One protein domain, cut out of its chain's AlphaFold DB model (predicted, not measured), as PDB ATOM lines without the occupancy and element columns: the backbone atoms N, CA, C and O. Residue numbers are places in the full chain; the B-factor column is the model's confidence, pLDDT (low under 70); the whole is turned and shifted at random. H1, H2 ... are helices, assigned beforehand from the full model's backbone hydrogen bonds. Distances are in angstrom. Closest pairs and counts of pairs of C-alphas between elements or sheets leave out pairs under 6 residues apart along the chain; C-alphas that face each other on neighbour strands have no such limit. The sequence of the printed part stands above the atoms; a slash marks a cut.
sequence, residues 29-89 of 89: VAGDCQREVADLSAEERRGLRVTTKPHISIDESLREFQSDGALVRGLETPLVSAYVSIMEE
ATOM      1  N   VAL A  29     233.624 163.609 263.204       91.69
ATOM      2  CA  VAL A  29     233.330 164.067 261.837       91.69
ATOM      3  C   VAL A  29     233.824 165.476 261.547       91.69
ATOM      4  O   VAL A  29     234.006 165.799 260.377       91.69
ATOM      5  N   ALA A  30     234.005 166.313 262.569       89.25
ATOM      6  CA  ALA A  30     234.497 167.672 262.387       89.25
ATOM      7  C   ALA A  30     235.948 167.638 261.890       89.25
ATOM      8  O   ALA A  30     236.785 166.913 262.431       89.25
ATOM      9  N   GLY A  31     236.222 168.403 260.836       87.81
ATOM     10  CA  GLY A  31     237.562 168.563 260.291       87.81
ATOM     11  C   GLY A  31     238.448 169.426 261.184       87.81
ATOM     12  O   GLY A  31     237.982 170.099 262.105       87.81
ATOM     13  N   ASP A  32     239.737 169.429 260.871       89.56
ATOM     14  CA  ASP A  32     240.726 170.226 261.583       89.56
ATOM     15  C   ASP A  32     240.508 171.734 261.348       89.56
ATOM     16  O   ASP A  32     240.645 172.242 260.231       89.56
ATOM     17  N   CYS A  33     240.134 172.454 262.407       89.69
ATOM     18  CA  CYS A  33     239.832 173.876 262.348       89.69
ATOM     19  C   CYS A  33     241.069 174.703 262.718       89.69
ATOM     20  O   CYS A  33     241.254 175.104 263.862       89.69
ATOM     21  N   GLN A  34     241.907 174.980 261.719       91.25
ATOM     22  CA  GLN A  34     243.184 175.692 261.882       91.25
ATOM     23  C   GLN A  34     243.054 177.220 262.040       91.25
ATOM     24  O   GLN A  34     244.050 177.922 262.206       91.25
ATOM     25  N   ARG A  35     241.836 177.757 261.939       91.38
ATOM     26  CA  ARG A  35     241.522 179.184 262.099       91.38
ATOM     27  C   ARG A  35     240.318 179.338 263.014       91.38
ATOM     28  O   ARG A  35     239.537 178.400 263.163       91.38
ATOM     29  N   GLU A  36     240.151 180.527 263.579       89.88
ATOM     30  CA  GLU A  36     238.987 180.859 264.396       89.88
ATOM     31  C   GLU A  36     237.685 180.592 263.628       89.88
ATOM     32  O   GLU A  36     237.462 181.120 262.536       89.88
ATOM     33  N   VAL A  37     236.794 179.777 264.205       89.12
ATOM     34  CA  VAL A  37     235.513 179.398 263.574       89.12
ATOM     35  C   VAL A  37     234.667 180.634 263.258       89.12
ATOM     36  O   VAL A  37     233.919 180.641 262.279       89.12
ATOM     37  N   ALA A  38     234.784 181.681 264.081       89.12
ATOM     38  CA  ALA A  38     234.077 182.945 263.908       89.12
ATOM     39  C   ALA A  38     234.406 183.631 262.572       89.12
ATOM     40  O   ALA A  38     233.497 184.195 261.959       89.12
ATOM     41  N   ASP A  39     235.640 183.487 262.087       92.94
ATOM     42  CA  ASP A  39     236.141 184.142 260.873       92.94
ATOM     43  C   ASP A  39     235.861 183.336 259.599       92.94
ATOM     44  O   ASP A  39     235.966 183.853 258.488       92.94
ATOM     45  N   LEU A  40     235.485 182.063 259.741       91.75
ATOM     46  CA  LEU A  40     235.144 181.211 258.610       91.75
ATOM     47  C   LEU A  40     233.799 181.617 258.004       91.75
ATOM     48  O   LEU A  40     232.794 181.761 258.716       91.75
ATOM     49  N   SER A  41     233.752 181.681 256.675       92.62
ATOM     50  CA  SER A  41     232.503 181.774 255.926       92.62
ATOM     51  C   SER A  41     231.618 180.546 256.167       92.62
ATOM     52  O   SER A  41     232.073 179.474 256.573       92.62
ATOM     53  N   ALA A  42     230.322 180.669 255.877       92.00
ATOM     54  CA  ALA A  42     229.394 179.546 256.010       92.00
ATOM     55  C   ALA A  42     229.790 178.339 255.138       92.00
ATOM     56  O   ALA A  42     229.506 177.200 255.502       92.00
ATOM     57  N   GLU A  43     230.437 178.575 253.996       92.81
ATOM     58  CA  GLU A  43     230.884 177.517 253.090       92.81
ATOM     59  C   GLU A  43     232.113 176.785 253.620       92.81
ATOM     60  O   GLU A  43     232.122 175.555 253.652       92.81
ATOM     61  N   GLU A  44     233.088 177.520 254.155       93.06
ATOM     62  CA  GLU A  44     234.253 176.933 254.823       93.06
ATOM     63  C   GLU A  44     233.840 176.110 256.052       93.06
ATOM     64  O   GLU A  44     234.304 174.982 256.229       93.06
ATOM     65  N   ARG A  45     232.895 176.614 256.860       92.88
ATOM     66  CA  ARG A  45     232.334 175.869 258.003       92.88
ATOM     67  C   ARG A  45     231.663 174.566 257.576       92.88
ATOM     68  O   ARG A  45     231.876 173.535 258.214       92.88
ATOM     69  N   ARG A  46     230.881 174.587 256.488       92.44
ATOM     70  CA  ARG A  46     230.275 173.371 255.914       92.44
ATOM     71  C   ARG A  46     231.339 172.387 255.435       92.44
ATOM     72  O   ARG A  46     231.205 171.198 255.710       92.44
ATOM     73  N   GLY A  47     232.396 172.873 254.780       92.88
ATOM     74  CA  GLY A  47     233.529 172.051 254.345       92.88
ATOM     75  C   GLY A  47     234.217 171.317 255.500       92.88
ATOM     76  O   GLY A  47     234.587 170.155 255.356       92.88
ATOM     77  N   LEU A  48     234.297 171.953 256.673       93.44
ATOM     78  CA  LEU A  48     234.832 171.363 257.907       93.44
ATOM     79  C   LEU A  48     233.798 170.579 258.730       93.44
ATOM     80  O   LEU A  48     234.139 170.051 259.785       93.44
ATOM     81  N   ARG A  49     232.538 170.500 258.283       93.00
ATOM     82  CA  ARG A  49     231.416 169.905 259.035       93.00
ATOM     83  C   ARG A  49     231.185 170.552 260.413       93.00
ATOM     84  O   ARG A  49     230.629 169.929 261.310       93.00
ATOM     85  N   VAL A  50     231.554 171.826 260.565       90.50
ATOM     86  CA  VAL A  50     231.309 172.644 261.767       90.50
ATOM     87  C   VAL A  50     230.038 173.464 261.549       90.50
ATOM     88  O   VAL A  50     230.064 174.677 261.340       90.50
ATOM     89  N   THR A  51     228.900 172.776 261.502       86.44
ATOM     90  CA  THR A  51     227.601 173.391 261.173       86.44
ATOM     91  C   THR A  51     226.725 173.630 262.393       86.44
ATOM     92  O   THR A  51     225.890 174.534 262.373       86.44
ATOM     93  N   THR A  52     226.916 172.843 263.450       84.88
ATOM     94  CA  THR A  52     226.137 172.947 264.684       84.88
ATOM     95  C   THR A  52     226.650 174.110 265.518       84.88
ATOM     96  O   THR A  52     227.843 174.207 265.803       84.88
ATOM     97  N   LYS A  53     225.745 175.012 265.894       82.38
ATOM     98  CA  LYS A  53     226.037 176.099 266.827       82.38
ATOM     99  C   LYS A  53     225.564 175.698 268.223       82.38
ATOM    100  O   LYS A  53     224.574 174.976 268.315       82.38
ATOM    101  N   PRO A  54     226.223 176.181 269.287       83.19
ATOM    102  CA  PRO A  54     225.641 176.136 270.619       83.19
ATOM    103  C   PRO A  54     224.270 176.821 270.628       83.19
ATOM    104  O   PRO A  54     224.052 177.778 269.877       83.19
ATOM    105  N   HIS A  55     223.383 176.341 271.494       86.44
ATOM    106  CA  HIS A  55     222.076 176.944 271.728       86.44
ATOM    107  C   HIS A  55     222.209 178.402 272.171       86.44
ATOM    108  O   HIS A  55     223.164 178.782 272.855       86.44
ATOM    109  N   ILE A  56     221.251 179.227 271.755       85.75
ATOM    110  CA  ILE A  56     221.299 180.680 271.980       85.75
ATOM    111  C   ILE A  56     220.669 181.036 273.334       85.75
ATOM    112  O   ILE A  56     221.016 182.064 273.917       85.75
ATOM    113  N   SER A  57     219.776 180.186 273.852       91.94
ATOM    114  CA  SER A  57     219.115 180.384 275.143       91.94
ATOM    115  C   SER A  57     219.271 179.197 276.094       91.94
ATOM    116  O   SER A  57     219.564 178.063 275.696       91.94
ATOM    117  N   ILE A  58     219.046 179.482 277.379       91.25
ATOM    118  CA  ILE A  58     218.981 178.463 278.429       91.25
ATOM    119  C   ILE A  58     217.813 177.513 278.145       91.25
ATOM    120  O   ILE A  58     218.041 176.313 278.104       91.25
ATOM    121  N   ASP A  59     216.620 178.020 277.821       93.44
ATOM    122  CA  ASP A  59     215.445 177.187 277.511       93.44
ATOM    123  C   ASP A  59     215.694 176.192 276.370       93.44
ATOM    124  O   ASP A  59     215.258 175.046 276.420       93.44
ATOM    125  N   GLU A  60     216.393 176.623 275.315       93.56
ATOM    126  CA  GLU A  60     216.763 175.743 274.208       93.56
ATOM    127  C   GLU A  60     217.733 174.654 274.687       93.56
ATOM    128  O   GLU A  60     217.522 173.479 274.398       93.56
ATOM    129  N   SER A  61     218.722 175.030 275.502       93.38
ATOM    130  CA  SER A  61     219.670 174.087 276.104       93.38
ATOM    131  C   SER A  61     218.991 173.083 277.041       93.38
ATOM    132  O   SER A  61     219.352 171.911 277.036       93.38
ATOM    133  N   LEU A  62     218.014 173.519 277.842       94.25
ATOM    134  CA  LEU A  62     217.287 172.663 278.784       94.25
ATOM    135  C   LEU A  62     216.376 171.671 278.057       94.25
ATOM    136  O   LEU A  62     216.342 170.499 278.433       94.25
ATOM    137  N   ARG A  63     215.699 172.099 276.983       94.25
ATOM    138  CA  ARG A  63     214.900 171.195 276.139       94.25
ATOM    139  C   ARG A  63     215.751 170.103 275.499       94.25
ATOM    140  O   ARG A  63     215.355 168.943 275.527       94.25
ATOM    141  N   GLU A  64     216.908 170.468 274.958       93.81
ATOM    142  CA  GLU A  64     217.840 169.511 274.346       93.81
ATOM    143  C   GLU A  64     218.485 168.601 275.399       93.81
ATOM    144  O   GLU A  64     218.635 167.401 275.193       93.81
ATOM    145  N   PHE A  65     218.775 169.128 276.591       93.62
ATOM    146  CA  PHE A  65     219.264 168.322 277.708       93.62
ATOM    147  C   PHE A  65     218.247 167.264 278.168       93.62
ATOM    148  O   PHE A  65     218.631 166.132 278.460       93.62
ATOM    149  N   GLN A  66     216.954 167.601 278.207       94.81
ATOM    150  CA  GLN A  66     215.887 166.652 278.547       94.81
ATOM    151  C   GLN A  66     215.611 165.621 277.448       94.81
ATOM    152  O   GLN A  66     215.134 164.526 277.754       94.81
ATOM    153  N   SER A  67     215.854 165.964 276.181       95.00
ATOM    154  CA  SER A  67     215.626 165.068 275.043       95.00
ATOM    155  C   SER A  67     216.832 164.176 274.725       95.00
ATOM    156  O   SER A  67     216.667 163.160 274.041       95.00
ATOM    157  N   ASP A  68     218.024 164.498 275.236       95.69
ATOM    158  CA  ASP A  68     219.231 163.699 275.038       95.69
ATOM    159  C   ASP A  68     219.167 162.383 275.830       95.69
ATOM    160  O   ASP A  68     219.364 162.311 277.046       95.69
ATOM    161  N   GLY A  69     218.910 161.293 275.107       94.69
ATOM    162  CA  GLY A  69     218.781 159.972 275.708       94.69
ATOM    163  C   GLY A  69     220.058 159.458 276.380       94.69
ATOM    164  O   GLY A  69     219.947 158.667 277.316       94.69
ATOM    165  N   ALA A  70     221.252 159.855 275.933       95.25
ATOM    166  CA  ALA A  70     222.505 159.425 276.554       95.25
ATOM    167  C   ALA A  70     222.700 160.116 277.905       95.25
ATOM    168  O   ALA A  70     222.970 159.449 278.906       95.25
ATOM    169  N   LEU A  71     222.464 161.427 277.956       95.62
ATOM    170  CA  LEU A  71     222.535 162.207 279.187       95.62
ATOM    171  C   LEU A  71     221.453 161.792 280.186       95.62
ATOM    172  O   LEU A  71     221.774 161.575 281.353       95.62
ATOM    173  N   VAL A  72     220.208 161.583 279.745       96.25
ATOM    174  CA  VAL A  72     219.122 161.101 280.621       96.25
ATOM    175  C   VAL A  72     219.423 159.715 281.188       96.25
ATOM    176  O   VAL A  72     219.150 159.468 282.362       96.25
ATOM    177  N   ARG A  73     220.006 158.807 280.395       95.12
ATOM    178  CA  ARG A  73     220.423 157.486 280.894       95.12
ATOM    179  C   ARG A  73     221.598 157.577 281.864       95.12
ATOM    180  O   ARG A  73     221.581 156.883 282.871       95.12
ATOM    181  N   GLY A  74     222.607 158.397 281.566       94.94
ATOM    182  CA  GLY A  74     223.837 158.469 282.359       94.94
ATOM    183  C   GLY A  74     223.723 159.290 283.646       94.94
ATOM    184  O   GLY A  74     224.419 158.998 284.613       94.94
ATOM    185  N   LEU A  75     222.858 160.308 283.671       94.94
ATOM    186  CA  LEU A  75     222.604 161.156 284.844       94.94
ATOM    187  C   LEU A  75     221.341 160.753 285.614       94.94
ATOM    188  O   LEU A  75     221.135 161.238 286.722       94.94
ATOM    189  N   GLU A  76     220.535 159.864 285.038       94.69
ATOM    190  CA  GLU A  76     219.218 159.435 285.505       94.69
ATOM    191  C   GLU A  76     218.132 160.525 285.449       94.69
ATOM    192  O   GLU A  76     218.342 161.712 285.717       94.69
ATOM    193  N   THR A  77     216.904 160.098 285.139       93.50
ATOM    194  CA  THR A  77     215.736 160.981 285.007       93.50
ATOM    195  C   THR A  77     215.483 161.881 286.223       93.50
ATOM    196  O   THR A  77     215.185 163.057 286.005       93.50
ATOM    197  N   PRO A  78     215.609 161.418 287.489       95.69
ATOM    198  CA  PRO A  78     215.350 162.278 288.643       95.69
ATOM    199  C   PRO A  78     216.281 163.494 288.711       95.69
ATOM    200  O   PRO A  78     215.816 164.598 288.992       95.69
ATOM    201  N   LEU A  79     217.575 163.316 288.418       94.81
ATOM    202  CA  LEU A  79     218.548 164.408 288.446       94.81
ATOM    203  C   LEU A  79     218.305 165.394 287.303       94.81
ATOM    204  O   LEU A  79     218.284 166.600 287.539       94.81
ATOM    205  N   VAL A  80     218.094 164.889 286.083       95.12
ATOM    206  CA  VAL A  80     217.830 165.733 284.905       95.12
ATOM    207  C   VAL A  80     216.561 166.558 285.104       95.12
ATOM    208  O   VAL A  80     216.580 167.771 284.900       95.12
ATOM    209  N   SER A  81     215.476 165.928 285.567       94.56
ATOM    210  CA  SER A  81     214.210 166.618 285.830       94.56
ATOM    211  C   SER A  81     214.368 167.694 286.900       94.56
ATOM    212  O   SER A  81     213.917 168.815 286.688       94.56
ATOM    213  N   ALA A  82     215.016 167.380 288.026       94.94
ATOM    214  CA  ALA A  82     215.212 168.342 289.106       94.94
ATOM    215  C   ALA A  82     216.085 169.527 288.672       94.94
ATOM    216  O   ALA A  82     215.779 170.670 288.999       94.94
ATOM    217  N   TYR A  83     217.155 169.261 287.914       94.31
ATOM    218  CA  TYR A  83     218.034 170.310 287.407       94.31
ATOM    219  C   TYR A  83     217.290 171.272 286.482       94.31
ATOM    220  O   TYR A  83     217.428 172.483 286.629       94.31
ATOM    221  N   VAL A  84     216.479 170.746 285.561       93.75
ATOM    222  CA  VAL A  84     215.719 171.589 284.630       93.75
ATOM    223  C   VAL A  84     214.693 172.432 285.376       93.75
ATOM    224  O   VAL A  84     214.671 173.637 285.168       93.75
ATOM    225  N   SER A  85     213.940 171.845 286.313       94.75
ATOM    226  CA  SER A  85     212.964 172.601 287.107       94.75
ATOM    227  C   SER A  85     213.590 173.770 287.871       94.75
ATOM    228  O   SER A  85     212.985 174.828 287.939       94.75
ATOM    229  N   ILE A  86     214.805 173.611 288.408       93.81
ATOM    230  CA  ILE A  86     215.509 174.693 289.120       93.81
ATOM    231  C   ILE A  86     215.985 175.795 288.164       93.81
ATOM    232  O   ILE A  86     216.068 176.951 288.557       93.81
ATOM    233  N   MET A  87     216.358 175.441 286.934       90.25
ATOM    234  CA  MET A  87     216.925 176.387 285.967       90.25
ATOM    235  C   MET A  87     215.865 177.123 285.134       90.25
ATOM    236  O   MET A  87     216.214 178.078 284.440       90.25
ATOM    237  N   GLU A  88     214.609 176.667 285.171       86.69
ATOM    238  CA  GLU A  88     213.446 177.332 284.563       86.69
ATOM    239  C   GLU A  88     212.787 178.373 285.495       86.69
ATOM    240  O   GLU A  88     211.979 179.173 285.017       86.69
ATOM    241  N   GLU A  89     213.116 178.366 286.794       64.12
ATOM    242  CA  GLU A  89     212.687 179.367 287.795       64.12
ATOM    243  C   GLU A  89     213.539 180.649 287.760       64.12
ATOM    244  O   GLU A  89     212.939 181.746 287.880       64.12
TER     245      GLU A  89
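AT A GLANCE: This is residues 29 to 89 of the 89 residues of the protein "Gln-synt_C domain-containing protein" of Hyaloscypha bicolor E (UniProt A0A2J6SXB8). The longest helix, H4, lies side by side with H2, with short H3 across one end of the pair; a second small lobe holds H1 and the loop of residues 29 to 41, and residues 48 to 57 stretch between the lobes. The printed part has 61 residues, with four named helices in the order H1, H2, H3, H4 and no named strand: all helix. It is only just extended, close to loose, with a radius of gyration of the C-alphas of 15.8 A, and spans 41 by 24 by 15 A.

HOW THE PARTS SIT: H4, residues 77 to 87, touches H2, residues 58 to 67, at a shallow tilt of 9 degrees, opposite ways; their closest C-alphas, of Val 84 and Leu 62, are 6.1 A apart. H3, residues 69 to 75, is about perpendicular to H2, at 84 degrees, and they only just touch, only at the corner, with 3 pairs of C-alphas within 8 A, the closest those of Gln 66 and Val 72 at 6.8 A. H3 and H4 are close but not clearly touching, the closest C-alphas being those of Val 72 and Val 80 at 6.4 A. H1, residues 42 to 47, is apart from H2, H3 and H4. In H1, H2, H3 and H4 every O i to N i+4 pair is within hydrogen-bond range.

IN THESE COORDINATES: H4 measures 15.5 A and ends at C-alpha 87 (216.925, 176.387, 285.967); H2 measures 14.2 A, H3 10.0 A. H1 measures 8.7 A from C-alpha 42 (229.394, 179.546, 256.010).

THE WHOLE: The C-alphas farthest apart, of Ser 41 and Pro 78, are 41.8 A apart. The printed part has no cut and no long link; residue 89 is under pLDDT 70.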